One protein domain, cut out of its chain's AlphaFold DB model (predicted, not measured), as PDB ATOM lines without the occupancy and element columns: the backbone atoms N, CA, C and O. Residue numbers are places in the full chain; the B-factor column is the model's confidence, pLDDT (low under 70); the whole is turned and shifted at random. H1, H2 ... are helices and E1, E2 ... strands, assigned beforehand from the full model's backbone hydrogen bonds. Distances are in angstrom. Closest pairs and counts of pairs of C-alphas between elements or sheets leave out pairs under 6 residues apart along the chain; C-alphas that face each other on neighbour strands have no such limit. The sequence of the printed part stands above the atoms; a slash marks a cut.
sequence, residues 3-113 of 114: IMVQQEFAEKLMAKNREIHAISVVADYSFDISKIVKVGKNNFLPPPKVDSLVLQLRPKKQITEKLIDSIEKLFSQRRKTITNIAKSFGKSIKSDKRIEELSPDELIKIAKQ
ATOM      1  N   ILE A   3     -58.221 -50.219  15.227       98.06
ATOM      2  CA  ILE A   3     -57.336 -50.281  14.061       98.06
ATOM      3  C   ILE A   3     -56.555 -51.585  14.074       98.06
ATOM      4  O   ILE A   3     -56.293 -52.146  15.134       98.06
ATOM      5  N   MET A   4     -56.136 -52.032  12.898       98.19
ATOM      6  CA  MET A   4     -55.177 -53.115  12.746       98.19
ATOM      7  C   MET A   4     -53.905 -52.551  12.129       98.19
ATOM      8  O   MET A   4     -53.962 -51.838  11.129       98.19
ATOM      9  N   VAL A   5     -52.764 -52.855  12.737       98.06
ATOM     10  CA  VAL A   5     -51.442 -52.423  12.273       98.06
ATOM     11  C   VAL A   5     -50.466 -53.594  12.330       98.06
ATOM     12  O   VAL A   5     -50.757 -54.616  12.951       98.06
ATOM     13  N   GLN A   6     -49.296 -53.456  11.707       98.25
ATOM     14  CA  GLN A   6     -48.219 -54.437  11.858       98.25
ATOM     15  C   GLN A   6     -47.827 -54.583  13.334       98.25
ATOM     16  O   GLN A   6     -47.795 -53.590  14.067       98.25
ATOM     17  N   GLN A   7     -47.513 -55.807  13.767       97.62
ATOM     18  CA  GLN A   7     -47.230 -56.095  15.176       97.62
ATOM     19  C   GLN A   7     -46.087 -55.223  15.732       97.62
ATOM     20  O   GLN A   7     -46.258 -54.603  16.780       97.62
ATOM     21  N   GLU A   8     -44.978 -55.089  15.001       97.06
ATOM     22  CA  GLU A   8     -43.834 -54.255  15.409       97.06
ATOM     23  C   GLU A   8     -44.212 -52.775  15.555       97.06
ATOM     24  O   GLU A   8     -43.750 -52.083  16.461       97.06
ATOM     25  N   PHE A   9     -45.097 -52.270  14.688       97.88
ATOM     26  CA  PHE A   9     -45.565 -50.891  14.791       97.88
ATOM     27  C   PHE A   9     -46.449 -50.688  16.026       97.88
ATOM     28  O   PHE A   9     -46.324 -49.671  16.704       97.88
ATOM     29  N   ALA A  10     -47.303 -51.659  16.361       97.69
ATOM     30  CA  ALA A  10     -48.073 -51.608  17.600       97.69
ATOM     31  C   ALA A  10     -47.176 -51.625  18.846       97.69
ATOM     32  O   ALA A  10     -47.427 -50.886  19.797       97.69
ATOM     33  N   GLU A  11     -46.122 -52.439  18.840       96.31
ATOM     34  CA  GLU A  11     -45.128 -52.472  19.917       96.31
ATOM     35  C   GLU A  11     -44.399 -51.129  20.024       96.31
ATOM     36  O   GLU A  11     -44.323 -50.565  21.114       96.31
ATOM     37  N   LYS A  12     -44.003 -50.539  18.890       97.06
ATOM     38  CA  LYS A  12     -43.412 -49.197  18.829       97.06
ATOM     39  C   LYS A  12     -44.339 -48.111  19.378       97.06
ATOM     40  O   LYS A  12     -43.878 -47.230  20.102       97.06
ATOM     41  N   LEU A  13     -45.636 -48.152  19.062       97.12
ATOM     42  CA  LEU A  13     -46.628 -47.203  19.588       97.12
ATOM     43  C   LEU A  13     -46.732 -47.262  21.115       97.12
ATOM     44  O   LEU A  13     -46.926 -46.236  21.755       97.12
ATOM     45  N   MET A  14     -46.596 -48.457  21.688       95.56
ATOM     46  CA  MET A  14     -46.740 -48.699  23.127       95.56
ATOM     47  C   MET A  14     -45.397 -48.716  23.876       95.56
ATOM     48  O   MET A  14     -45.376 -48.978  25.081       95.56
ATOM     49  N   ALA A  15     -44.282 -48.466  23.182       95.31
ATOM     50  CA  ALA A  15     -42.940 -48.561  23.740       95.31
ATOM     51  C   ALA A  15     -42.691 -47.512  24.834       95.31
ATOM     52  O   ALA A  15     -43.125 -46.362  24.749       95.31
ATOM     53  N   LYS A  16     -41.946 -47.912  25.868       89.88
ATOM     54  CA  LYS A  16     -41.570 -47.072  27.015       89.88
ATOM     55  C   LYS A  16     -40.071 -47.186  27.281       89.88
ATOM     56  O   LYS A  16     -39.416 -48.118  26.812       89.88
ATOM     57  N   ASN A  17     -39.530 -46.269  28.081       86.94
ATOM     58  CA  ASN A  17     -38.132 -46.284  28.520       86.94
ATOM     59  C   ASN A  17     -37.149 -46.331  27.331       86.94
ATOM     60  O   ASN A  17     -37.229 -45.510  26.422       86.94
ATOM     61  N   ARG A  18     -36.235 -47.309  27.303       87.38
ATOM     62  CA  ARG A  18     -35.149 -47.391  26.314       87.38
ATOM     63  C   ARG A  18     -35.595 -47.566  24.869       87.38
ATOM     64  O   ARG A  18     -34.850 -47.201  23.964       87.38
ATOM     65  N   GLU A  19     -36.800 -48.061  24.640       91.75
ATOM     66  CA  GLU A  19     -37.349 -48.247  23.295       91.75
ATOM     67  C   GLU A  19     -38.332 -47.139  22.913       91.75
ATOM     68  O   GLU A  19     -38.996 -47.218  21.888       91.75
ATOM     69  N   ILE A  20     -38.438 -46.082  23.724       94.81
ATOM     70  CA  ILE A  20     -39.366 -44.995  23.444       94.81
ATOM     71  C   ILE A  20     -38.975 -44.254  22.159       94.81
ATOM     72  O   ILE A  20     -37.801 -43.976  21.888       94.81
ATOM     73  N   HIS A  21     -39.988 -43.905  21.372       95.94
ATOM     74  CA  HIS A  21     -39.870 -43.077  20.179       95.94
ATOM     75  C   HIS A  21     -40.804 -41.866  20.287       95.94
ATOM     76  O   HIS A  21     -41.736 -41.862  21.091       95.94
ATOM     77  N   ALA A  22     -40.609 -40.861  19.426       96.88
ATOM     78  CA  ALA A  22     -41.506 -39.706  19.340       96.88
ATOM     79  C   ALA A  22     -42.974 -40.133  19.183       96.88
ATOM     80  O   ALA A  22     -43.839 -39.666  19.922       96.88
ATOM     81  N   ILE A  23     -43.240 -41.099  18.294       97.00
ATOM     82  CA  ILE A  23     -44.596 -41.615  18.081       97.00
ATOM     83  C   ILE A  23     -45.171 -42.294  19.331       97.00
ATOM     84  O   ILE A  23     -46.363 -42.167  19.579       97.00
ATOM     85  N   SER A  24     -44.340 -42.953  20.146       97.62
ATOM     86  CA  SER A  24     -44.769 -43.573  21.404       97.62
ATOM     87  C   SER A  24     -45.245 -42.511  22.399       97.62
ATOM     88  O   SER A  24     -46.286 -42.670  23.027       97.62
ATOM     89  N   VAL A  25     -44.526 -41.385  22.491       97.62
ATOM     90  CA  VAL A  25     -44.895 -40.251  23.359       97.62
ATOM     91  C   VAL A  25     -46.183 -39.583  22.883       97.62
ATOM     92  O   VAL A  25     -47.074 -39.315  23.687       97.62
ATOM     93  N   VAL A  26     -46.305 -39.334  21.577       97.88
ATOM     94  CA  VAL A  26     -47.516 -38.747  20.981       97.88
ATOM     95  C   VAL A  26     -48.729 -39.652  21.208       97.88
ATOM     96  O   VAL A  26     -49.797 -39.167  21.593       97.88
ATOM     97  N   ALA A  27     -48.559 -40.960  21.002       97.44
ATOM     98  CA  ALA A  27     -49.599 -41.962  21.174       97.44
ATOM     99  C   ALA A  27     -50.061 -42.066  22.638       97.44
ATOM    100  O   ALA A  27     -51.256 -41.940  22.888       97.44
ATOM    101  N   ASP A  28     -49.135 -42.210  23.592       97.12
ATOM    102  CA  ASP A  28     -49.426 -42.324  25.036       97.12
ATOM    103  C   ASP A  28     -50.060 -41.046  25.624       97.12
ATOM    104  O   ASP A  28     -50.938 -41.100  26.497       97.12
ATOM    105  N   TYR A  29     -49.667 -39.873  25.106       97.62
ATOM    106  CA  TYR A  29     -50.277 -38.603  25.496       97.62
ATOM    107  C   TYR A  29     -51.716 -38.478  24.986       97.62
ATOM    108  O   TYR A  29     -52.593 -38.016  25.720       97.62
ATOM    109  N   SER A  30     -51.955 -38.878  23.736       97.69
ATOM    110  CA  SER A  30     -53.213 -38.602  23.038       97.69
ATOM    111  C   SER A  30     -54.268 -39.687  23.236       97.69
ATOM    112  O   SER A  30     -55.461 -39.387  23.162       97.69
ATOM    113  N   PHE A  31     -53.861 -40.930  23.512       98.06
ATOM    114  CA  PHE A  31     -54.753 -42.084  23.549       98.06
ATOM    115  C   PHE A  31     -54.445 -43.049  24.697       98.06
ATOM    116  O   PHE A  31     -53.289 -43.302  25.023       98.06
ATOM    117  N   ASP A  32     -55.492 -43.679  25.225       97.81
ATOM    118  CA  ASP A  32     -55.363 -44.946  25.940       97.81
ATOM    119  C   ASP A  32     -55.431 -46.084  24.913       97.81
ATOM    120  O   ASP A  32     -56.435 -46.244  24.205       97.81
ATOM    121  N   ILE A  33     -54.339 -46.847  24.804       97.81
ATOM    122  CA  ILE A  33     -54.165 -47.903  23.799       97.81
ATOM    123  C   ILE A  33     -54.213 -49.271  24.471       97.81
ATOM    124  O   ILE A  33     -53.420 -49.561  25.367       97.81
ATOM    125  N   SER A  34     -55.105 -50.140  24.001       97.75
ATOM    126  CA  SER A  34     -55.185 -51.534  24.441       97.75
ATOM    127  C   SER A  34     -55.089 -52.506  23.268       97.75
ATOM    128  O   SER A  34     -55.557 -52.234  22.160       97.75
ATOM    129  N   LYS A  35     -54.460 -53.660  23.513       97.94
ATOM    130  CA  LYS A  35     -54.370 -54.763  22.551       97.94
ATOM    131  C   LYS A  35     -55.678 -55.549  22.590       97.94
ATOM    132  O   LYS A  35     -56.103 -55.948  23.669       97.94
ATOM    133  N   ILE A  36     -56.296 -55.772  21.433       97.94
ATOM    134  CA  ILE A  36     -57.511 -56.587  21.321       97.94
ATOM    135  C   ILE A  36     -57.139 -58.010  20.915       97.94
ATOM    136  O   ILE A  36     -57.446 -58.957  21.631       97.94
ATOM    137  N   VAL A  37     -56.479 -58.170  19.764       97.75
ATOM    138  CA  VAL A  37     -56.193 -59.495  19.203       97.75
ATOM    139  C   VAL A  37     -54.968 -59.472  18.296       97.75
ATOM    140  O   VAL A  37     -54.771 -58.528  17.529       97.75
ATOM    141  N   LYS A  38     -54.144 -60.523  18.380       98.00
ATOM    142  CA  LYS A  38     -53.061 -60.792  17.428       98.00
ATOM    143  C   LYS A  38     -53.627 -61.528  16.214       98.00
ATOM    144  O   LYS A  38     -54.315 -62.531  16.369       98.00
ATOM    145  N   VAL A  39     -53.302 -61.049  15.018       98.06
ATOM    146  CA  VAL A  39     -53.759 -61.622  13.747       98.06
ATOM    147  C   VAL A  39     -52.541 -62.123  12.981       98.06
ATOM    148  O   VAL A  39     -51.696 -61.339  12.551       98.06
ATOM    149  N   GLY A  40     -52.432 -63.443  12.832       98.38
ATOM    150  CA  GLY A  40     -51.328 -64.055  12.092       98.38
ATOM    151  C   GLY A  40     -51.416 -63.759  10.593       98.38
ATOM    152  O   GLY A  40     -52.517 -63.716  10.042       98.38
ATOM    153  N   LYS A  41     -50.272 -63.621   9.918       97.75
ATOM    154  CA  LYS A  41     -50.189 -63.330   8.469       97.75
ATOM    155  C   LYS A  41     -50.994 -64.272   7.554       97.75
ATOM    156  O   LYS A  41     -51.443 -63.859   6.494       97.75
ATOM    157  N   ASN A  42     -51.230 -65.515   7.971       97.94
ATOM    158  CA  ASN A  42     -51.993 -66.494   7.184       97.94
ATOM    159  C   ASN A  42     -53.513 -66.223   7.168       97.94
ATOM    160  O   ASN A  42     -54.236 -66.907   6.456       97.94
ATOM    161  N   ASN A  43     -54.002 -65.234   7.928       97.19
ATOM    162  CA  ASN A  43     -55.405 -64.792   7.905       97.19
ATOM    163  C   ASN A  43     -55.699 -63.772   6.788       97.19
ATOM    164  O   ASN A  43     -56.785 -63.200   6.746       97.19
ATOM    165  N   PHE A  44     -54.734 -63.506   5.906       97.62
ATOM    166  CA  PHE A  44     -54.844 -62.547   4.810       97.62
ATOM    167  C   PHE A  44     -54.624 -63.234   3.463       97.62
ATOM    168  O   PHE A  44     -53.895 -64.225   3.373       97.62
ATOM    169  N   LEU A  45     -55.195 -62.656   2.405       96.81
ATOM    170  CA  LEU A  45     -54.986 -63.087   1.028       96.81
ATOM    171  C   LEU A  45     -54.735 -61.862   0.122       96.81
ATOM    172  O   LEU A  45     -55.641 -61.042  -0.025       96.81
ATOM    173  N   PRO A  46     -53.546 -61.724  -0.497       95.69
ATOM    174  CA  PRO A  46     -52.342 -62.528  -0.273       95.69
ATOM    175  C   PRO A  46     -51.762 -62.331   1.145       95.69
ATOM    176  O   PRO A  46     -51.960 -61.273   1.748       95.69
ATOM    177  N   PRO A  47     -51.030 -63.322   1.690       97.12
ATOM    178  CA  PRO A  47     -50.446 -63.209   3.021       97.12
ATOM    179  C   PRO A  47     -49.332 -62.142   3.054       97.12
ATOM    180  O   PRO A  47     -48.427 -62.174   2.213       97.12
ATOM    181  N   PRO A  48     -49.342 -61.202   4.021       97.19
ATOM    182  CA  PRO A  48     -48.243 -60.268   4.225       97.19
ATOM    183  C   PRO A  48     -47.008 -60.973   4.804       97.19
ATOM    184  O   PRO A  48     -47.045 -62.122   5.245       97.19
ATOM    185  N   LYS A  49     -45.881 -60.251   4.853       97.62
ATOM    186  CA  LYS A  49     -44.614 -60.776   5.395       97.62
ATOM    187  C   LYS A  49     -44.603 -60.908   6.924       97.62
ATOM    188  O   LYS A  49     -43.851 -61.724   7.451       97.62
ATOM    189  N   VAL A  50     -45.414 -60.112   7.617       97.44
ATOM    190  CA  VAL A  50     -45.389 -59.945   9.078       97.44
ATOM    191  C   VAL A  50     -46.777 -60.124   9.687       97.44
ATOM    192  O   VAL A  50     -47.788 -59.976   9.000       97.44
ATOM    193  N   ASP A  51     -46.816 -60.423  10.984       98.44
ATOM    194  CA  ASP A  51     -48.055 -60.491  11.756       98.44
ATOM    195  C   ASP A  51     -48.643 -59.095  12.015       98.44
ATOM    196  O   ASP A  51     -47.954 -58.070  11.962       98.44
ATOM    197  N   SER A  52     -49.938 -59.063  12.326       98.38
ATOM    198  CA  SER A  52     -50.680 -57.851  12.670       98.38
ATOM    199  C   SER A  52     -51.205 -57.891  14.106       98.38
ATOM    200  O   SER A  52     -51.355 -58.953  14.716       98.38
ATOM    201  N   LEU A  53     -51.518 -56.718  14.649       98.56
ATOM    202  CA  LEU A  53     -52.146 -56.548  15.953       98.56
ATOM    203  C   LEU A  53     -53.308 -55.560  15.837       98.56
ATOM    204  O   LEU A  53     -53.159 -54.465  15.291       98.56
ATOM    205  N   VAL A  54     -54.463 -55.957  16.361       98.50
ATOM    206  CA  VAL A  54     -55.633 -55.090  16.481       98.50
ATOM    207  C   VAL A  54     -55.548 -54.335  17.800       98.50
ATOM    208  O   VAL A  54     -55.398 -54.937  18.867       98.50
ATOM    209  N   LEU A  55     -55.661 -53.014  17.720       98.50
ATOM    210  CA  LEU A  55     -55.594 -52.085  18.838       98.50
ATOM    211  C   LEU A  55     -56.907 -51.318  18.979       98.50
ATOM    212  O   LEU A  55     -57.496 -50.881  17.988       98.50
ATOM    213  N   GLN A  56     -57.329 -51.084  20.219       98.44
ATOM    214  CA  GLN A  56     -58.333 -50.077  20.542       98.44
ATOM    215  C   GLN A  56     -57.626 -48.804  20.999       98.44
ATOM    216  O   GLN A  56     -56.804 -48.845  21.910       98.44
ATOM    217  N   LEU A  57     -57.968 -47.676  20.380       98.31
ATOM    218  CA  LEU A  57     -57.492 -46.347  20.754       98.31
ATOM    219  C   LEU A  57     -58.674 -45.552  21.304       98.31
ATOM    220  O   LEU A  57     -59.641 -45.286  20.575       98.31
ATOM    221  N   ARG A  58     -58.600 -45.162  22.575       98.31
ATOM    222  CA  ARG A  58     -59.567 -44.257  23.208       98.31
ATOM    223  C   ARG A  58     -58.939 -42.870  23.337       98.31
ATOM    224  O   ARG A  58     -57.858 -42.781  23.909       98.31
ATOM    225  N   PRO A  59     -59.552 -41.804  22.792       98.00
ATOM    226  CA  PRO A  59     -59.035 -40.448  22.955       98.00
ATOM    227  C   PRO A  59     -58.897 -40.085  24.433       98.00
ATOM    228  O   PRO A  59     -59.827 -40.295  25.209       98.00
ATOM    229  N   LYS A  60     -57.741 -39.536  24.799       97.00
ATOM    230  CA  LYS A  60     -57.382 -39.160  26.170       97.00
ATOM    231  C   LYS A  60     -57.161 -37.656  26.285       97.00
ATOM    232  O   LYS A  60     -57.780 -37.002  27.119       97.00
ATOM    233  N   LYS A  61     -56.287 -37.089  25.445       96.81
ATOM    234  CA  LYS A  61     -55.991 -35.646  25.398       96.81
ATOM    235  C   LYS A  61     -55.802 -35.184  23.962       96.81
ATOM    236  O   LYS A  61     -55.299 -35.924  23.123       96.81
ATOM    237  N   GLN A  62     -56.162 -33.933  23.700       96.06
ATOM    238  CA  GLN A  62     -55.841 -33.292  22.432       96.06
ATOM    239  C   GLN A  62     -54.366 -32.874  22.419       96.06
ATOM    240  O   GLN A  62     -53.846 -32.343  23.407       96.06
ATOM    241  N   ILE A  63     -53.702 -33.111  21.291       96.44
ATOM    242  CA  ILE A  63     -52.329 -32.686  21.033       96.44
ATOM    243  C   ILE A  63     -52.318 -31.623  19.933       96.44
ATOM    244  O   ILE A  63     -53.118 -31.680  19.003       96.44
ATOM    245  N   THR A  64     -51.440 -30.634  20.066       97.69
ATOM    246  CA  THR A  64     -51.250 -29.583  19.062       97.69
ATOM    247  C   THR A  64     -50.086 -29.936  18.143       97.69
ATOM    248  O   THR A  64     -49.132 -30.580  18.576       97.69
ATOM    249  N   GLU A  65     -50.126 -29.455  16.901       96.88
ATOM    250  CA  GLU A  65     -49.030 -29.606  15.932       96.88
ATOM    251  C   GLU A  65     -47.702 -29.084  16.499       96.88
ATOM    252  O   GLU A  65     -46.708 -29.801  16.512       96.88
ATOM    253  N   LYS A  66     -47.723 -27.912  17.151       96.75
ATOM    254  CA  LYS A  66     -46.548 -27.362  17.844       96.75
ATOM    255  C   LYS A  66     -45.945 -28.332  18.871       96.75
ATOM    256  O   LYS A  66     -44.727 -28.400  19.003       96.75
ATOM    257  N   LEU A  67     -46.773 -29.058  19.632       97.06
ATOM    258  CA  LEU A  67     -46.253 -30.013  20.612       97.06
ATOM    259  C   LEU A  67     -45.639 -31.237  19.924       97.06
ATOM    260  O   LEU A  67     -44.623 -31.736  20.403       97.06
ATOM    261  N   ILE A  68     -46.224 -31.696  18.813       97.75
ATOM    262  CA  ILE A  68     -45.655 -32.772  17.990       97.75
ATOM    263  C   ILE A  68     -44.272 -32.350  17.484       97.75
ATOM    264  O   ILE A  68     -43.302 -33.060  17.746       97.75
ATOM    265  N   ASP A  69     -44.150 -31.155  16.906       96.69
ATOM    266  CA  ASP A  69     -42.871 -30.615  16.432       96.69
ATOM    267  C   ASP A  69     -41.817 -30.551  17.543       96.69
ATOM    268  O   ASP A  69     -40.654 -30.913  17.339       96.69
ATOM    269  N   SER A  70     -42.197 -30.092  18.742       96.00
ATOM    270  CA  SER A  70     -41.282 -30.027  19.889       96.00
ATOM    271  C   SER A  70     -40.843 -31.422  20.353       96.00
ATOM    272  O   SER A  70     -39.677 -31.603  20.714       96.00
ATOM    273  N   ILE A  71     -41.728 -32.424  20.305       96.69
ATOM    274  CA  ILE A  71     -41.376 -33.825  20.587       96.69
ATOM    275  C   ILE A  71     -40.403 -34.346  19.523       96.69
ATOM    276  O   ILE A  71     -39.362 -34.901  19.869       96.69
ATOM    277  N   GLU A  72     -40.679 -34.151  18.236       95.69
ATOM    278  CA  GLU A  72     -39.798 -34.616  17.157       95.69
ATOM    279  C   GLU A  72     -38.405 -33.985  17.240       95.69
ATOM    280  O   GLU A  72     -37.387 -34.685  17.187       95.69
ATOM    281  N   LYS A  73     -38.346 -32.670  17.480       93.88
ATOM    282  CA  LYS A  73     -37.099 -31.933  17.717       93.88
ATOM    283  C   LYS A  73     -36.320 -32.489  18.902       93.88
ATOM    284  O   LYS A  73     -35.102 -32.644  18.793       93.88
ATOM    285  N   LEU A  74     -36.991 -32.840  20.000       94.19
ATOM    286  CA  LEU A  74     -36.350 -33.507  21.130       94.19
ATOM    287  C   LEU A  74     -35.700 -34.826  20.674       94.19
ATOM    288  O   LEU A  74     -34.494 -35.009  20.840       94.19
ATOM    289  N   PHE A  75     -36.465 -35.713  20.031       95.00
ATOM    290  CA  PHE A  75     -35.986 -37.029  19.586       95.00
ATOM    291  C   PHE A  75     -34.898 -36.969  18.504       95.00
ATOM    292  O   PHE A  75     -34.064 -37.875  18.441       95.00
ATOM    293  N   SER A  76     -34.815 -35.889  17.721       94.12
ATOM    294  CA  SER A  76     -33.700 -35.657  16.787       94.12
ATOM    295  C   SER A  76     -32.334 -35.569  17.492       94.12
ATOM    296  O   SER A  76     -31.298 -35.883  16.906       94.12
ATOM    297  N   GLN A  77     -32.323 -35.211  18.781       93.44
ATOM    298  CA  GLN A  77     -31.119 -35.060  19.597       93.44
ATOM    299  C   GLN A  77     -30.971 -36.166  20.654       93.44
ATOM    300  O   GLN A  77     -30.276 -35.976  21.651       93.44
ATOM    301  N   ARG A  78     -31.566 -37.347  20.430       91.31
ATOM    302  CA  ARG A  78     -31.657 -38.459  21.401       91.31
ATOM    303  C   ARG A  78     -30.356 -38.856  22.108       91.31
ATOM    304  O   ARG A  78     -30.397 -39.266  23.263       91.31
ATOM    305  N   ARG A  79     -29.204 -38.724  21.445       92.38
ATOM    306  CA  ARG A  79     -27.890 -39.080  22.019       92.38
ATOM    307  C   ARG A  79     -27.325 -38.036  22.995       92.38
ATOM    308  O   ARG A  79     -26.312 -38.300  23.641       92.38
ATOM    309  N   LYS A  80     -27.934 -36.850  23.094       94.00
ATOM    310  CA  LYS A  80     -27.530 -35.783  24.020       94.00
ATOM    311  C   LYS A  80     -28.298 -35.895  25.340       94.00
ATOM    312  O   LYS A  80     -29.416 -36.399  25.386       94.00
ATOM    313  N   THR A  81     -27.697 -35.391  26.413       95.69
ATOM    314  CA  THR A  81     -28.391 -35.195  27.693       95.69
ATOM    315  C   THR A  81     -29.429 -34.081  27.575       95.69
ATOM    316  O   THR A  81     -29.278 -33.169  26.754       95.69
ATOM    317  N   ILE A  82     -30.457 -34.107  28.423       95.00
ATOM    318  CA  ILE A  82     -31.510 -33.081  28.445       95.00
ATOM    319  C   ILE A  82     -30.931 -31.681  28.646       95.00
ATOM    320  O   ILE A  82     -31.368 -30.749  27.976       95.00
ATOM    321  N   THR A  83     -29.903 -31.532  29.487       94.94
ATOM    322  CA  THR A  83     -29.205 -30.249  29.664       94.94
ATOM    323  C   THR A  83     -28.676 -29.694  28.337       94.94
ATOM    324  O   THR A  83     -28.853 -28.515  28.033       94.94
ATOM    325  N   ASN A  84     -28.053 -30.540  27.514       94.06
ATOM    326  CA  ASN A  84     -27.483 -30.120  26.233       94.06
ATOM    327  C   ASN A  84     -28.556 -29.868  25.167       94.06
ATOM    328  O   ASN A  84     -28.397 -28.970  24.341       94.06
ATOM    329  N   ILE A  85     -29.656 -30.622  25.203       93.94
ATOM    330  CA  ILE A  85     -30.813 -30.388  24.335       93.94
ATOM    331  C   ILE A  85     -31.448 -29.037  24.682       93.94
ATOM    332  O   ILE A  85     -31.591 -28.193  23.803       93.94
ATOM    333  N   ALA A  86     -31.739 -28.782  25.960       92.19
ATOM    334  CA  ALA A  86     -32.330 -27.527  26.418       92.19
ATOM    335  C   ALA A  86     -31.482 -26.308  26.026       92.19
ATOM    336  O   ALA A  86     -32.017 -25.342  25.482       92.19
ATOM    337  N   LYS A  87     -30.154 -26.393  26.203       92.12
ATOM    338  CA  LYS A  87     -29.215 -25.347  25.766       92.12
ATOM    339  C   LYS A  87     -29.319 -25.053  24.270       92.12
ATOM    340  O   LYS A  87     -29.284 -23.888  23.888       92.12
ATOM    341  N   SER A  88     -29.497 -26.077  23.429       88.69
ATOM    342  CA  SER A  88     -29.662 -25.891  21.977       88.69
ATOM    343  C   SER A  88     -30.944 -25.141  21.592       88.69
ATOM    344  O   SER A  88     -30.993 -24.541  20.525       88.69
ATOM    345  N   PHE A  89     -31.944 -25.120  22.479       86.81
ATOM    346  CA  PHE A  89     -33.189 -24.360  22.329       86.81
ATOM    347  C   PHE A  89     -33.199 -23.051  23.142       86.81
ATOM    348  O   PHE A  89     -34.256 -22.457  23.341       86.81
ATOM    349  N   GLY A  90     -32.046 -22.601  23.656       88.31
ATOM    350  CA  GLY A  90     -31.953 -21.377  24.463       88.31
ATOM    351  C   GLY A  90     -32.631 -21.480  25.836       88.31
ATOM    352  O   GLY A  90     -33.022 -20.469  26.416       88.31
ATOM    353  N   LYS A  91     -32.803 -22.699  26.361       89.50
ATOM    354  CA  LYS A  91     -33.393 -22.979  27.677       89.50
ATOM    355  C   LYS A  91     -32.347 -23.552  28.630       89.50
ATOM    356  O   LYS A  91     -31.339 -24.122  28.218       89.50
ATOM    357  N   SER A  92     -32.613 -23.439  29.928       89.19
ATOM    358  CA  SER A  92     -31.770 -24.014  30.979       89.19
ATOM    359  C   SER A  92     -32.579 -25.023  31.786       89.19
ATOM    360  O   SER A  92     -33.425 -24.650  32.593       89.19
ATOM    361  N   ILE A  93     -32.331 -26.310  31.540       89.94
ATOM    362  CA  ILE A  93     -32.894 -27.432  32.298       89.94
ATOM    363  C   ILE A  93     -31.711 -28.209  32.870       89.94
ATOM    364  O   ILE A  93     -30.819 -28.593  32.116       89.94
ATOM    365  N   LYS A  94     -31.686 -28.441  34.189       89.62
ATOM    366  CA  LYS A  94     -30.657 -29.272  34.834       89.62
ATOM    367  C   LYS A  94     -31.123 -30.723  34.881       89.62
ATOM    368  O   LYS A  94     -32.009 -31.060  35.657       89.62
ATOM    369  N   SER A  95     -30.544 -31.559  34.027       90.00
ATOM    370  CA  SER A  95     -30.736 -33.012  34.041       90.00
ATOM    371  C   SER A  95     -29.654 -33.703  33.213       90.00
ATOM    372  O   SER A  95     -29.449 -33.369  32.039       90.00
ATOM    373  N   ASP A  96     -28.984 -34.680  33.819       91.75
ATOM    374  CA  ASP A  96     -27.968 -35.504  33.152       91.75
ATOM    375  C   ASP A  96     -28.571 -36.704  32.415       91.75
ATOM    376  O   ASP A  96     -27.878 -37.381  31.658       91.75
ATOM    377  N   LYS A  97     -29.883 -36.925  32.574       93.88
ATOM    378  CA  LYS A  97     -30.620 -37.971  31.866       93.88
ATOM    379  C   LYS A  97     -30.655 -37.709  30.360       93.88
ATOM    380  O   LYS A  97     -30.594 -36.564  29.898       93.88
ATOM    381  N   ARG A  98     -30.825 -38.776  29.588       93.62
ATOM    382  CA  ARG A  98     -31.183 -38.779  28.163       93.62
ATOM    383  C   ARG A  98     -32.669 -39.082  27.979       93.62
ATOM    384  O   ARG A  98     -33.362 -39.466  28.914       93.62
ATOM    385  N   ILE A  99     -33.159 -38.929  26.749       93.69
ATOM    386  CA  ILE A  99     -34.577 -39.138  26.388       93.69
ATOM    387  C   ILE A  99     -35.088 -40.521  26.807       93.69
ATOM    388  O   ILE A  99     -36.172 -40.643  27.358       93.69
ATOM    389  N   GLU A 100     -34.286 -41.553  26.571       91.00
ATOM    390  CA  GLU A 100     -34.580 -42.956  26.895       91.00
ATOM    391  C   GLU A 100     -34.674 -43.283  28.391       91.00
ATOM    392  O   GLU A 100     -35.118 -44.371  28.760       91.00
ATOM    393  N   GLU A 101     -34.258 -42.354  29.249       92.44
ATOM    394  CA  GLU A 101     -34.303 -42.480  30.709       92.44
ATOM    395  C   GLU A 101     -35.481 -41.707  31.323       92.44
ATOM    396  O   GLU A 101     -35.593 -41.606  32.548       92.44
ATOM    397  N   LEU A 102     -36.339 -41.128  30.477       92.56
ATOM    398  CA  LEU A 102     -37.505 -40.356  30.879       92.56
ATOM    399  C   LEU A 102     -38.800 -41.083  30.530       92.56
ATOM    400  O   LEU A 102     -38.929 -41.750  29.503       92.56
ATOM    401  N   SER A 103     -39.795 -40.889  31.388       92.62
ATOM    402  CA  SER A 103     -41.173 -41.285  31.124       92.62
ATOM    403  C   SER A 103     -41.817 -40.408  30.033       92.62
ATOM    404  O   SER A 103     -41.411 -39.254  29.847       92.62
ATOM    405  N   PRO A 104     -42.868 -40.897  29.341       93.31
ATOM    406  CA  PRO A 104     -43.633 -40.086  28.389       93.31
ATOM    407  C   PRO A 104     -44.110 -38.748  28.978       93.31
ATOM    408  O   PRO A 104     -43.993 -37.708  28.330       93.31
ATOM    409  N   ASP A 105     -44.571 -38.742  30.232       93.25
ATOM    410  CA  ASP A 105     -45.048 -37.531  30.905       93.25
ATOM    411  C   ASP A 105     -43.933 -36.502  31.150       93.25
ATOM    412  O   ASP A 105     -44.151 -35.296  30.993       93.25
ATOM    413  N   GLU A 106     -42.725 -36.944  31.516       94.31
ATOM    414  CA  GLU A 106     -41.558 -36.059  31.642       94.31
ATOM    415  C   GLU A 106     -41.171 -35.460  30.285       94.31
ATOM    416  O   GLU A 106     -40.916 -34.258  30.192       94.31
ATOM    417  N   LEU A 107     -41.193 -36.267  29.221       95.44
ATOM    418  CA  LEU A 107     -40.893 -35.814  27.862       95.44
ATOM    419  C   LEU A 107     -41.900 -34.768  27.381       95.44
ATOM    420  O   LEU A 107     -41.496 -33.749  26.825       95.44
ATOM    421  N   ILE A 108     -43.192 -34.954  27.665       96.25
ATOM    422  CA  ILE A 108     -44.230 -33.959  27.371       96.25
ATOM    423  C   ILE A 108     -43.993 -32.656  28.142       96.25
ATOM    424  O   ILE A 108     -44.130 -31.571  27.573       96.25
ATOM    425  N   LYS A 109     -43.631 -32.731  29.430       94.56
ATOM    426  CA  LYS A 109     -43.333 -31.536  30.242       94.56
ATOM    427  C   LYS A 109     -42.145 -30.751  29.694       94.56
ATOM    428  O   LYS A 109     -42.186 -29.524  29.718       94.56
ATOM    429  N   ILE A 110     -41.113 -31.439  29.211       94.00
ATOM    430  CA  ILE A 110     -39.938 -30.809  28.595       94.00
ATOM    431  C   ILE A 110     -40.306 -30.226  27.227       94.00
ATOM    432  O   ILE A 110     -40.012 -29.065  26.969       94.00
ATOM    433  N   ALA A 111     -41.002 -30.986  26.378       94.75
ATOM    434  CA  ALA A 111     -41.390 -30.545  25.038       94.75
ATOM    435  C   ALA A 111     -42.270 -29.284  25.062       94.75
ATOM    436  O   ALA A 111     -42.122 -28.427  24.202       94.75
ATOM    437  N   LYS A 112     -43.126 -29.115  26.080       93.75
ATOM    438  CA  LYS A 112     -43.935 -27.895  26.269       93.75
ATOM    439  C   LYS A 112     -43.119 -26.629  26.576       93.75
ATOM    440  O   LYS A 112     -43.684 -25.540  26.542       93.75
ATOM    441  N   GLN A 113     -41.832 -26.751  26.909       88.62
ATOM    442  CA  GLN A 113     -40.954 -25.609  27.194       88.62
ATOM    443  C   GLN A 113     -40.237 -25.072  25.947       88.62
ATOM    444  O   GLN A 113     -39.653 -23.986  26.024       88.62
TER     445      GLN A 113
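This is residues 3 to 113 of the 114 residues of the protein "Ribose ABC transporter permease" of Candidatus Nitrosotenuis sp (UniProt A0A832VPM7). The domain is only just elongated, with a small three-stranded antiparallel sheet, E1 E3 E2, towards one end, H2 near the middle, and H3, H5 and H4 towards the other end, where H3 and H5 pack on H2 and cross each other. H1 covers part of one face of the sheet, H2 sits in the middle between sheet and helices, and H4 lies at the far helical end. The printed part has 111 residues, with five named helices and three named strands in the order E1 H1 H2 E2 E3 H3 H4 H5. The sheet runs E1 E3 E2, antiparallel throughout, and the class is mixed, helices and strands. The whole is loose, with a radius of gyration of the C-alphas of 16.5 A, and spans 54 by 27 by 19 A.

E1 is residues 3 to 6, beginning at C-alpha 3 (-57.336, -50.281, 14.061). H1 is residues 7 to 13 and H2 residues 22 to 30. E2, residues 31 to 39, is 21.9 A long and bends by 54 degrees at residue 36. E3, residues 52 to 59, is also 21.9 A long. H3, residues 65 to 76, is 16.5 A long. H4 is residues 82 to 88, and H5, residues 104 to 111, ends at C-alpha 111 (-41.390, -30.545, 25.038).

E1 and E3 are antiparallel neighbours, with N 5 and O 53 at 3.0 A. E2 and E3 form a hairpin, with N 34 and O 56 at 3.0 A. E1, H1 H2 and E2 make a split strand-helix-strand unit, two strands running the same way with E3 between them; its crossover is right-handed. The sheet with H1 and H2 on one face makes two layers. H1 has a height over the sheet of 7.0 A. H2 is the hub. It touches H1, closest at the C-alphas of Leu 13 and Ser 24, 4.5 A. It touches H3 at a steep tilt of 36 degrees, only just steep, opposite ways, closest at the C-alphas of Ala 22 and Glu 72, 5.8 A. It touches H5, about perpendicular at 75 degrees, closest at the C-alphas of Val 25 and Pro 104, 5.2 A. H3 touches H5, closest at the C-alphas of Ser 70 and Ala 111, 5.2 A. H4 is close to H3 but not clearly touching: the C-alphas of Leu 74 and Ile 85 are 7.1 A apart. In H1, H2, H3, H4 and H5 every O i to N i+4 pair is within hydrogen-bond range.

The C-alphas farthest apart are those of Leu 45 and Ser 92, 54.4 A. The long links are E2 to E3 and H4 to H5. The printed part has no cut; its mean pLDDT is 95.3, and no printed residue is under 70.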